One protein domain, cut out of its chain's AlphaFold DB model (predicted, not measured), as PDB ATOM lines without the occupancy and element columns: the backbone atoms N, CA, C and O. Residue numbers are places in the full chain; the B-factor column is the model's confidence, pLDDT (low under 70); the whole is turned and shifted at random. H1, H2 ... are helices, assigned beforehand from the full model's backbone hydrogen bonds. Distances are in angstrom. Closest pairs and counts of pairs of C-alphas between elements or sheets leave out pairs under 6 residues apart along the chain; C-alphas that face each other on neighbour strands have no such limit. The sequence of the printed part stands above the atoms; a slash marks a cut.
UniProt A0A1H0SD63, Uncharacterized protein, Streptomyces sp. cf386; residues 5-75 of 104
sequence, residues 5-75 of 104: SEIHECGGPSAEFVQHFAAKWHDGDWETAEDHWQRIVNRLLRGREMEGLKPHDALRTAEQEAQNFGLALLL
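This is residues 5 to 75 of the 104 residues of an uncharacterized protein of Streptomyces sp. cf386 (UniProt A0A1H0SD63). What does the model look like? The two longest helices, H3 and H4, make a V, and H2 crosses its open end, packing on the start of H3 and on the last part of H4, while the short H1 packs on the first half of H2. What is it made of? The printed part has 71 residues with four named helices, in the order H1, H2, H3, H4, and no named strand, and its class is all helix. How large is it? It is compact, with a radius of gyration of the C-alphas of 12.3 A, yet elongated, spanning 36 by 22 by 20 A.

What does the first helix meet? H1, residues 5 to 9, touches H2, residues 12 to 26, which meets it with residues 14 to 19 alone; the closest C-alphas, those of His 8 and Ala 15, are 4.0 A apart. How does H2 stand to the two long helices? Residues 21 to 26 of H2 touch residues 30 to 33 of H3, residues 30 to 45, about perpendicular at 72 degrees, only just beyond steep, with the C-alphas of Ala 22 and Ala 33 closest at 5.4 A. H2 also touches H4, residues 55 to 74, through residues 67 to 74 of H4 alone, at a steep tilt of 63 degrees, the same way; the closest C-alphas, of Phe 17 and Leu 71, are 6.8 A apart. How do H3 and H4 meet, and what stays apart? They touch at a steep tilt of 58 degrees, opposite ways, H4 with residues 58 to 66 alone, and the closest C-alphas, of Leu 44 and Ala 62, are 5.4 A apart. H1 is apart from H4, and only just apart from H3, with their closest C-alphas 8.1 A apart. What do the helix backbones show? In H1, H2, H3 and H4 every O i to N i+4 pair is within hydrogen-bond range.

Where does the first helix begin? C-alpha 5, the first of H1, is at (-41.307, 54.106, -53.037). How long are the other helices? From first to last C-alpha, H2 measures 20.8 A, H3 22.1 A and H4 28.3 A. Where does the last helix end? C-alpha 74 of H4 is at (-51.915, 48.846, -38.440).

Which C-alphas are farthest apart? Those of Asp 27 and Gly 52, at 37.0 A. Is the printed part unbroken, and are its links long? It has no cut; the links H1 to H2 and H2 to H3 are tight, and H3 to H4, with 9 residues, is short. How confident is the model? The mean pLDDT of the printed part is 87.2, and no printed residue is under 70.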
ATOM      1  N   SER A   5     -40.922  53.462 -51.779       81.38
ATOM      2  CA  SER A   5     -41.307  54.106 -53.037       81.38
ATOM      3  C   SER A   5     -41.575  53.084 -54.148       81.38
ATOM      4  O   SER A   5     -42.666  53.070 -54.707       81.38
ATOM      5  N   GLU A   6     -40.659  52.140 -54.377       84.62
ATOM      6  CA  GLU A   6     -40.835  51.073 -55.378       84.62
ATOM      7  C   GLU A   6     -42.043  50.164 -55.069       84.62
ATOM      8  O   GLU A   6     -42.726  49.670 -55.971       84.62
ATOM      9  N   ILE A   7     -42.324  49.922 -53.783       82.44
ATOM     10  CA  ILE A   7     -43.489  49.138 -53.342       82.44
ATOM     11  C   ILE A   7     -44.788  49.927 -53.566       82.44
ATOM     12  O   ILE A   7     -45.805  49.335 -53.936       82.44
ATOM     13  N   HIS A   8     -44.761  51.248 -53.372       84.19
ATOM     14  CA  HIS A   8     -45.890  52.142 -53.633       84.19
ATOM     15  C   HIS A   8     -46.207  52.245 -55.130       84.19
ATOM     16  O   HIS A   8     -47.371  52.141 -55.515       84.19
ATOM     17  N   GLU A   9     -45.185  52.331 -55.981       85.12
ATOM     18  CA  GLU A   9     -45.332  52.390 -57.443       85.12
ATOM     19  C   GLU A   9     -45.923  51.108 -58.051       85.12
ATOM     20  O   GLU A   9     -46.580  51.161 -59.091       85.12
ATOM     21  N   CYS A  10     -45.764  49.956 -57.387       80.19
ATOM     22  CA  CYS A  10     -46.409  48.704 -57.797       80.19
ATOM     23  C   CYS A  10     -47.947  48.751 -57.699       80.19
ATOM     24  O   CYS A  10     -48.620  47.916 -58.309       80.19
ATOM     25  N   GLY A  11     -48.510  49.709 -56.955       79.06
ATOM     26  CA  GLY A  11     -49.951  49.877 -56.800       79.06
ATOM     27  C   GLY A  11     -50.637  48.782 -55.969       79.06
ATOM     28  O   GLY A  11     -50.012  47.893 -55.384       79.06
ATOM     29  N   GLY A  12     -51.969  48.868 -55.900       83.81
ATOM     30  CA  GLY A  12     -52.817  47.894 -55.210       83.81
ATOM     31  C   GLY A  12     -52.610  47.855 -53.684       83.81
ATOM     32  O   GLY A  12     -52.257  48.875 -53.087       83.81
ATOM     33  N   PRO A  13     -52.805  46.691 -53.036       82.56
ATOM     34  CA  PRO A  13     -52.790  46.585 -51.573       82.56
ATOM     35  C   PRO A  13     -51.419  46.905 -50.960       82.56
ATOM     36  O   PRO A  13     -51.334  47.376 -49.827       82.56
ATOM     37  N   SER A  14     -50.339  46.707 -51.720       81.38
ATOM     38  CA  SER A  14     -48.988  47.101 -51.312       81.38
ATOM     39  C   SER A  14     -48.859  48.620 -51.190       81.38
ATOM     40  O   SER A  14     -48.301  49.112 -50.216       81.38
ATOM     41  N   ALA A  15     -49.426  49.381 -52.130       84.81
ATOM     42  CA  ALA A  15     -49.397  50.840 -52.087       84.81
ATOM     43  C   ALA A  15     -50.268  51.417 -50.962       84.81
ATOM     44  O   ALA A  15     -49.899  52.423 -50.352       84.81
ATOM     45  N   GLU A  16     -51.400  50.779 -50.659       85.69
ATOM     46  CA  GLU A  16     -52.239  51.137 -49.508       85.69
ATOM     47  C   GLU A  16     -51.504  50.888 -48.188       85.69
ATOM     48  O   GLU A  16     -51.500  51.753 -47.311       85.69
ATOM     49  N   PHE A  17     -50.811  49.749 -48.065       86.31
ATOM     50  CA  PHE A  17     -49.950  49.474 -46.916       86.31
ATOM     51  C   PHE A  17     -48.908  50.576 -46.723       86.31
ATOM     52  O   PHE A  17     -48.817  51.121 -45.626       86.31
ATOM     53  N   VAL A  18     -48.155  50.928 -47.771       87.81
ATOM     54  CA  VAL A  18     -47.093  51.938 -47.670       87.81
ATOM     55  C   VAL A  18     -47.659  53.298 -47.252       87.81
ATOM     56  O   VAL A  18     -47.106  53.942 -46.362       87.81
ATOM     57  N   GLN A  19     -48.799  53.705 -47.817       86.31
ATOM     58  CA  GLN A  19     -49.468  54.946 -47.418       86.31
ATOM     59  C   GLN A  19     -49.899  54.919 -45.954       86.31
ATOM     60  O   GLN A  19     -49.663  55.883 -45.230       86.31
ATOM     61  N   HIS A  20     -50.498  53.824 -45.485       85.94
ATOM     62  CA  HIS A  20     -50.893  53.700 -44.085       85.94
ATOM     63  C   HIS A  20     -49.696  53.628 -43.140       85.94
ATOM     64  O   HIS A  20     -49.748  54.215 -42.062       85.94
ATOM     65  N   PHE A  21     -48.626  52.948 -43.542       86.31
ATOM     66  CA  PHE A  21     -47.384  52.847 -42.791       86.31
ATOM     67  C   PHE A  21     -46.743  54.229 -42.611       86.31
ATOM     68  O   PHE A  21     -46.467  54.630 -41.482       86.31
ATOM     69  N   ALA A  22     -46.594  55.000 -43.692       87.56
ATOM     70  CA  ALA A  22     -46.054  56.355 -43.636       87.56
ATOM     71  C   ALA A  22     -46.990  57.322 -42.889       87.56
ATOM     72  O   ALA A  22     -46.562  58.025 -41.976       87.56
ATOM     73  N   ALA A  23     -48.287  57.331 -43.206       86.75
ATOM     74  CA  ALA A  23     -49.227  58.287 -42.626       86.75
ATOM     75  C   ALA A  23     -49.514  58.026 -41.138       86.75
ATOM     76  O   ALA A  23     -49.473  58.954 -40.338       86.75
ATOM     77  N   LYS A  24     -49.796  56.778 -40.732       84.56
ATOM     78  CA  LYS A  24     -50.184  56.492 -39.337       84.56
ATOM     79  C   LYS A  24     -49.011  56.519 -38.362       84.56
ATOM     80  O   LYS A  24     -49.216  56.862 -37.201       84.56
ATOM     81  N   TRP A  25     -47.818  56.097 -38.780       85.56
ATOM     82  CA  TRP A  25     -46.675  55.982 -37.864       85.56
ATOM     83  C   TRP A  25     -45.629  57.072 -38.016       85.56
ATOM     84  O   TRP A  25     -44.880  57.303 -37.065       85.56
ATOM     85  N   HIS A  26     -45.576  57.715 -39.178       86.62
ATOM     86  CA  HIS A  26     -44.544  58.690 -39.507       86.62
ATOM     87  C   HIS A  26     -45.131  60.055 -39.889       86.62
ATOM     88  O   HIS A  26     -44.379  60.915 -40.315       86.62
ATOM     89  N   ASP A  27     -46.443  60.271 -39.723       85.44
ATOM     90  CA  ASP A  27     -47.132  61.532 -40.060       85.44
ATOM     91  C   ASP A  27     -46.899  61.979 -41.519       85.44
ATOM     92  O   ASP A  27     -46.879  63.161 -41.848       85.44
ATOM     93  N   GLY A  28     -46.689  61.008 -42.415       84.69
ATOM     94  CA  GLY A  28     -46.362  61.263 -43.819       84.69
ATOM     95  C   GLY A  28     -44.880  61.532 -44.095       84.69
ATOM     96  O   GLY A  28     -44.541  61.847 -45.232       84.69
ATOM     97  N   ASP A  29     -43.990  61.375 -43.113       87.88
ATOM     98  CA  ASP A  29     -42.542  61.435 -43.312       87.88
ATOM     99  C   ASP A  29     -42.038  60.162 -44.017       87.88
ATOM    100  O   ASP A  29     -41.821  59.107 -43.409       87.88
ATOM    101  N   TRP A  30     -41.913  60.251 -45.342       86.69
ATOM    102  CA  TRP A  30     -41.538  59.129 -46.205       86.69
ATOM    103  C   TRP A  30     -40.088  58.687 -46.019       86.69
ATOM    104  O   TRP A  30     -39.809  57.492 -46.105       86.69
ATOM    105  N   GLU A  31     -39.178  59.616 -45.730       88.06
ATOM    106  CA  GLU A  31     -37.762  59.305 -45.515       88.06
ATOM    107  C   GLU A  31     -37.575  58.463 -44.245       88.06
ATOM    108  O   GLU A  31     -36.947  57.401 -44.278       88.06
ATOM    109  N   THR A  32     -38.197  58.870 -43.135       87.69
ATOM    110  CA  THR A  32     -38.183  58.119 -41.873       87.69
ATOM    111  C   THR A  32     -38.916  56.791 -42.009       87.69
ATOM    112  O   THR A  32     -38.471  55.776 -41.465       87.69
ATOM    113  N   ALA A  33     -40.040  56.768 -42.733       88.75
ATOM    114  CA  ALA A  33     -40.750  55.529 -43.021       88.75
ATOM    115  C   ALA A  33     -39.844  54.542 -43.772       88.75
ATOM    116  O   ALA A  33     -39.786  53.364 -43.411       88.75
ATOM    117  N   GLU A  34     -39.103  55.012 -44.775       89.62
ATOM    118  CA  GLU A  34     -38.210  54.173 -45.566       89.62
ATOM    119  C   GLU A  34     -37.023  53.653 -44.751       89.62
ATOM    120  O   GLU A  34     -36.769  52.446 -44.780       89.62
ATOM    121  N   ASP A  35     -36.363  54.493 -43.947       89.88
ATOM    122  CA  ASP A  35     -35.313  54.040 -43.017       89.88
ATOM    123  C   ASP A  35     -35.834  52.932 -42.092       89.88
ATOM    124  O   ASP A  35     -35.241  51.855 -41.954       89.88
ATOM    125  N   HIS A  36     -36.995  53.159 -41.480       90.25
ATOM    126  CA  HIS A  36     -37.581  52.204 -40.555       90.25
ATOM    127  C   HIS A  36     -38.003  50.907 -41.239       90.25
ATOM    128  O   HIS A  36     -37.769  49.831 -40.682       90.25
ATOM    129  N   TRP A  37     -38.548  50.980 -42.451       89.62
ATOM    130  CA  TRP A  37     -38.829  49.816 -43.285       89.62
ATOM    131  C   TRP A  37     -37.565  48.991 -43.535       89.62
ATOM    132  O   TRP A  37     -37.529  47.798 -43.220       89.62
ATOM    133  N   GLN A  38     -36.491  49.633 -44.002       90.38
ATOM    134  CA  GLN A  38     -35.217  48.966 -44.252       90.38
ATOM    135  C   GLN A  38     -34.666  48.304 -42.989       90.38
ATOM    136  O   GLN A  38     -34.143  47.189 -43.038       90.38
ATOM    137  N   ARG A  39     -34.783  48.958 -41.831       90.38
ATOM    138  CA  ARG A  39     -34.299  48.406 -40.560       90.38
ATOM    139  C   ARG A  39     -35.138  47.225 -40.077       90.38
ATOM    140  O   ARG A  39     -34.559  46.274 -39.553       90.38
ATOM    141  N   ILE A  40     -36.456  47.240 -40.286       89.81
ATOM    142  CA  ILE A  40     -37.337  46.101 -39.982       89.81
ATOM    143  C   ILE A  40     -36.962  44.902 -40.859       89.81
ATOM    144  O   ILE A  40     -36.676  43.829 -40.326       89.81
ATOM    145  N   VAL A  41     -36.883  45.092 -42.179       90.88
ATOM    146  CA  VAL A  41     -36.530  44.016 -43.120       90.88
ATOM    147  C   VAL A  41     -35.141  43.462 -42.812       90.88
ATOM    148  O   VAL A  41     -34.973  42.251 -42.700       90.88
ATOM    149  N   ASN A  42     -34.145  44.325 -42.581       90.69
ATOM    150  CA  ASN A  42     -32.795  43.889 -42.213       90.69
ATOM    151  C   ASN A  42     -32.758  43.118 -40.888       90.69
ATOM    152  O   ASN A  42     -31.948  42.202 -40.732       90.69
ATOM    153  N   ARG A  43     -33.607  43.476 -39.919       89.00
ATOM    154  CA  ARG A  43     -33.701  42.753 -38.648       89.00
ATOM    155  C   ARG A  43     -34.268  41.351 -38.847       89.00
ATOM    156  O   ARG A  43     -33.717  40.413 -38.280       89.00
ATOM    157  N   LEU A  44     -35.314  41.213 -39.662       89.69
ATOM    158  CA  LEU A  44     -35.893  39.914 -40.018       89.69
ATOM    159  C   LEU A  44     -34.910  39.066 -40.825       89.69
ATOM    160  O   LEU A  44     -34.738  37.888 -40.534       89.69
ATOM    161  N   LEU A  45     -34.189  39.684 -41.764       90.25
ATOM    162  CA  LEU A  45     -33.187  39.017 -42.594       90.25
ATOM    163  C   LEU A  45     -32.029  38.420 -41.776       90.25
ATOM    164  O   LEU A  45     -31.451  37.414 -42.169       90.25
ATOM    165  N   ARG A  46     -31.695  39.027 -40.630       88.44
ATOM    166  CA  ARG A  46     -30.694  38.517 -39.674       88.44
ATOM    167  C   ARG A  46     -31.261  37.487 -38.689       88.44
ATOM    168  O   ARG A  46     -30.529  37.018 -37.819       88.44
ATOM    169  N   GLY A  47     -32.555  37.185 -38.762       88.50
ATOM    170  CA  GLY A  47     -33.205  36.187 -37.922       88.50
ATOM    171  C   GLY A  47     -32.791  34.765 -38.304       88.50
ATOM    172  O   GLY A  47     -32.505  34.482 -39.466       88.50
ATOM    173  N   ARG A  48     -32.817  33.846 -37.328       85.44
ATOM    174  CA  ARG A  48     -32.429  32.439 -37.551       85.44
ATOM    175  C   ARG A  48     -33.264  31.736 -38.618       85.44
ATOM    176  O   ARG A  48     -32.772  30.852 -39.308       85.44
ATOM    177  N   GLU A  49     -34.519  32.148 -38.771       84.19
ATOM    178  CA  GLU A  49     -35.448  31.605 -39.769       84.19
ATOM    179  C   GLU A  49     -34.972  31.839 -41.210       84.19
ATOM    180  O   GLU A  49     -35.322  31.080 -42.111       84.19
ATOM    181  N   MET A  50     -34.122  32.846 -41.425       89.25
ATOM    182  CA  MET A  50     -33.600  33.215 -42.739       89.25
ATOM    183  C   MET A  50     -32.237  32.578 -43.044       89.25
ATOM    184  O   MET A  50     -31.843  32.533 -44.208       89.25
ATOM    185  N   GLU A  51     -31.526  32.043 -42.041       85.69
ATOM    186  CA  GLU A  51     -30.173  31.469 -42.195       85.69
ATOM    187  C   GLU A  51     -30.147  30.221 -43.095       85.69
ATOM    188  O   GLU A  51     -29.131  29.923 -43.720       85.69
ATOM    189  N   GLY A  52     -31.266  29.495 -43.183       85.88
ATOM    190  CA  GLY A  52     -31.406  28.305 -44.029       85.88
ATOM    191  C   GLY A  52     -31.832  28.590 -45.473       85.88
ATOM    192  O   GLY A  52     -31.905  27.661 -46.280       85.88
ATOM    193  N   LEU A  53     -32.143  29.844 -45.812       90.31
ATOM    194  CA  LEU A  53     -32.662  30.231 -47.122       90.31
ATOM    195  C   LEU A  53     -31.553  30.784 -48.022       90.31
ATOM    196  O   LEU A  53     -30.550  31.337 -47.571       90.31
ATOM    197  N   LYS A  54     -31.745  30.683 -49.342       92.06
ATOM    198  CA  LYS A  54     -30.874  31.383 -50.295       92.06
ATOM    199  C   LYS A  54     -31.028  32.896 -50.101       92.06
ATOM    200  O   LYS A  54     -32.150  33.333 -49.860       92.06
ATOM    201  N   PRO A  55     -29.980  33.716 -50.304       87.12
ATOM    202  CA  PRO A  55     -30.032  35.158 -50.028       87.12
ATOM    203  C   PRO A  55     -31.220  35.888 -50.671       87.12
ATOM    204  O   PRO A  55     -31.836  36.755 -50.060       87.12
ATOM    205  N   HIS A  56     -31.566  35.510 -51.901       87.44
ATOM    206  CA  HIS A  56     -32.698  36.081 -52.623       87.44
ATOM    207  C   HIS A  56     -34.056  35.681 -52.020       87.44
ATOM    208  O   HIS A  56     -34.945  36.520 -51.890       87.44
ATOM    209  N   ASP A  57     -34.208  34.417 -51.622       89.69
ATOM    210  CA  ASP A  57     -35.441  33.915 -51.011       89.69
ATOM    211  C   ASP A  57     -35.585  34.437 -49.577       89.69
ATOM    212  O   ASP A  57     -36.665  34.865 -49.193       89.69
ATOM    213  N   ALA A  58     -34.483  34.510 -48.826       91.00
ATOM    214  CA  ALA A  58     -34.416  35.119 -47.502       91.00
ATOM    215  C   ALA A  58     -34.886  36.578 -47.528       91.00
ATOM    216  O   ALA A  58     -35.725  36.978 -46.726       91.00
ATOM    217  N   LEU A  59     -34.391  37.366 -48.488       90.19
ATOM    218  CA  LEU A  59     -34.804  38.755 -48.655       90.19
ATOM    219  C   LEU A  59     -36.294  38.866 -48.991       90.19
ATOM    220  O   LEU A  59     -36.994  39.674 -48.388       90.19
ATOM    221  N   ARG A  60     -36.787  38.049 -49.928       89.38
ATOM    222  CA  ARG A  60     -38.206  38.048 -50.303       89.38
ATOM    223  C   ARG A  60     -39.100  37.691 -49.114       89.38
ATOM    224  O   ARG A  60     -40.101  38.363 -48.891       89.38
ATOM    225  N   THR A  61     -38.739  36.658 -48.357       91.38
ATOM    226  CA  THR A  61     -39.488  36.237 -47.168       91.38
ATOM    227  C   THR A  61     -39.441  37.317 -46.090       91.38
ATOM    228  O   THR A  61     -40.477  37.655 -45.536       91.38
ATOM    229  N   ALA A  62     -38.281  37.934 -45.842       91.81
ATOM    230  CA  ALA A  62     -38.154  39.028 -44.880       91.81
ATOM    231  C   ALA A  62     -38.996  40.261 -45.262       91.81
ATOM    232  O   ALA A  62     -39.623  40.858 -44.390       91.81
ATOM    233  N   GLU A  63     -39.050  40.633 -46.548       90.31
ATOM    234  CA  GLU A  63     -39.943  41.694 -47.042       90.31
ATOM    235  C   GLU A  63     -41.417  41.338 -46.796       90.31
ATOM    236  O   GLU A  63     -42.180  42.169 -46.304       90.31
ATOM    237  N   GLN A  64     -41.823  40.102 -47.096       89.88
ATOM    238  CA  GLN A  64     -43.203  39.656 -46.902       89.88
ATOM    239  C   GLN A  64     -43.599  39.650 -45.420       89.88
ATOM    240  O   GLN A  64     -44.662  40.156 -45.061       89.88
ATOM    241  N   GLU A  65     -42.730  39.130 -44.554       91.00
ATOM    242  CA  GLU A  65     -42.942  39.106 -43.107       91.00
ATOM    243  C   GLU A  65     -43.003  40.523 -42.523       91.00
ATOM    244  O   GLU A  65     -43.857  40.809 -41.686       91.00
ATOM    245  N   ALA A  66     -42.171  41.450 -43.013       90.19
ATOM    246  CA  ALA A  66     -42.228  42.855 -42.612       90.19
ATOM    247  C   ALA A  66     -43.567  43.513 -42.980       90.19
ATOM    248  O   ALA A  66     -44.138  44.233 -42.158       90.19
ATOM    249  N   GLN A  67     -44.088  43.257 -44.187       88.31
ATOM    250  CA  GLN A  67     -45.405  43.758 -44.605       88.31
ATOM    251  C   GLN A  67     -46.523  43.151 -43.760       88.31
ATOM    252  O   GLN A  67     -47.368  43.888 -43.256       88.31
ATOM    253  N   ASN A  68     -46.507  41.831 -43.558       89.12
ATOM    254  CA  ASN A  68     -47.499  41.129 -42.741       89.12
ATOM    255  C   ASN A  68     -47.515  41.672 -41.307       89.12
ATOM    256  O   ASN A  68     -48.576  41.974 -40.763       89.12
ATOM    257  N   PHE A  69     -46.333  41.853 -40.716       87.12
ATOM    258  CA  PHE A  69     -46.168  42.428 -39.388       87.12
ATOM    259  C   PHE A  69     -46.688  43.871 -39.321       87.12
ATOM    260  O   PHE A  69     -47.446  44.219 -38.414       87.12
ATOM    261  N   GLY A  70     -46.324  44.706 -40.299       86.06
ATOM    262  CA  GLY A  70     -46.799  46.083 -40.395       86.06
ATOM    263  C   GLY A  70     -48.322  46.162 -40.508       86.06
ATOM    264  O   GLY A  70     -48.961  46.874 -39.736       86.06
ATOM    265  N   LEU A  71     -48.921  45.373 -41.404       85.94
ATOM    266  CA  LEU A  71     -50.371  45.276 -41.574       85.94
ATOM    267  C   LEU A  71     -51.073  44.813 -40.297       85.94
ATOM    268  O   LEU A  71     -52.044  45.437 -39.877       85.94
ATOM    269  N   ALA A  72     -50.568  43.763 -39.645       86.25
ATOM    270  CA  ALA A  72     -51.149  43.249 -38.407       86.25
ATOM    271  C   ALA A  72     -51.195  44.321 -37.305       86.25
ATOM    272  O   ALA A  72     -52.193  44.445 -36.595       86.25
ATOM    273  N   LEU A  73     -50.145  45.138 -37.186       83.94
ATOM    274  CA  LEU A  73     -50.117  46.235 -36.221       83.94
ATOM    275  C   LEU A  73     -51.000  47.422 -36.629       83.94
ATOM    276  O   LEU A  73     -51.602  48.042 -35.753       83.94
ATOM    277  N   LEU A  74     -51.086  47.748 -37.923       81.44
ATOM    278  CA  LEU A  74     -51.915  48.846 -38.440       81.44
ATOM    279  C   LEU A  74     -53.421  48.554 -38.350       81.44
ATOM    280  O   LEU A  74     -54.217  49.495 -38.242       81.44
ATOM    281  N   LEU A  75     -53.794  47.272 -38.417       82.12
ATOM    282  CA  LEU A  75     -55.162  46.766 -38.267       82.12
ATOM    283  C   LEU A  75     -55.546  46.497 -36.805       82.12
ATOM    284  O   LEU A  75     -56.723  46.293 -36.509       82.12
TER     285      LEU A  75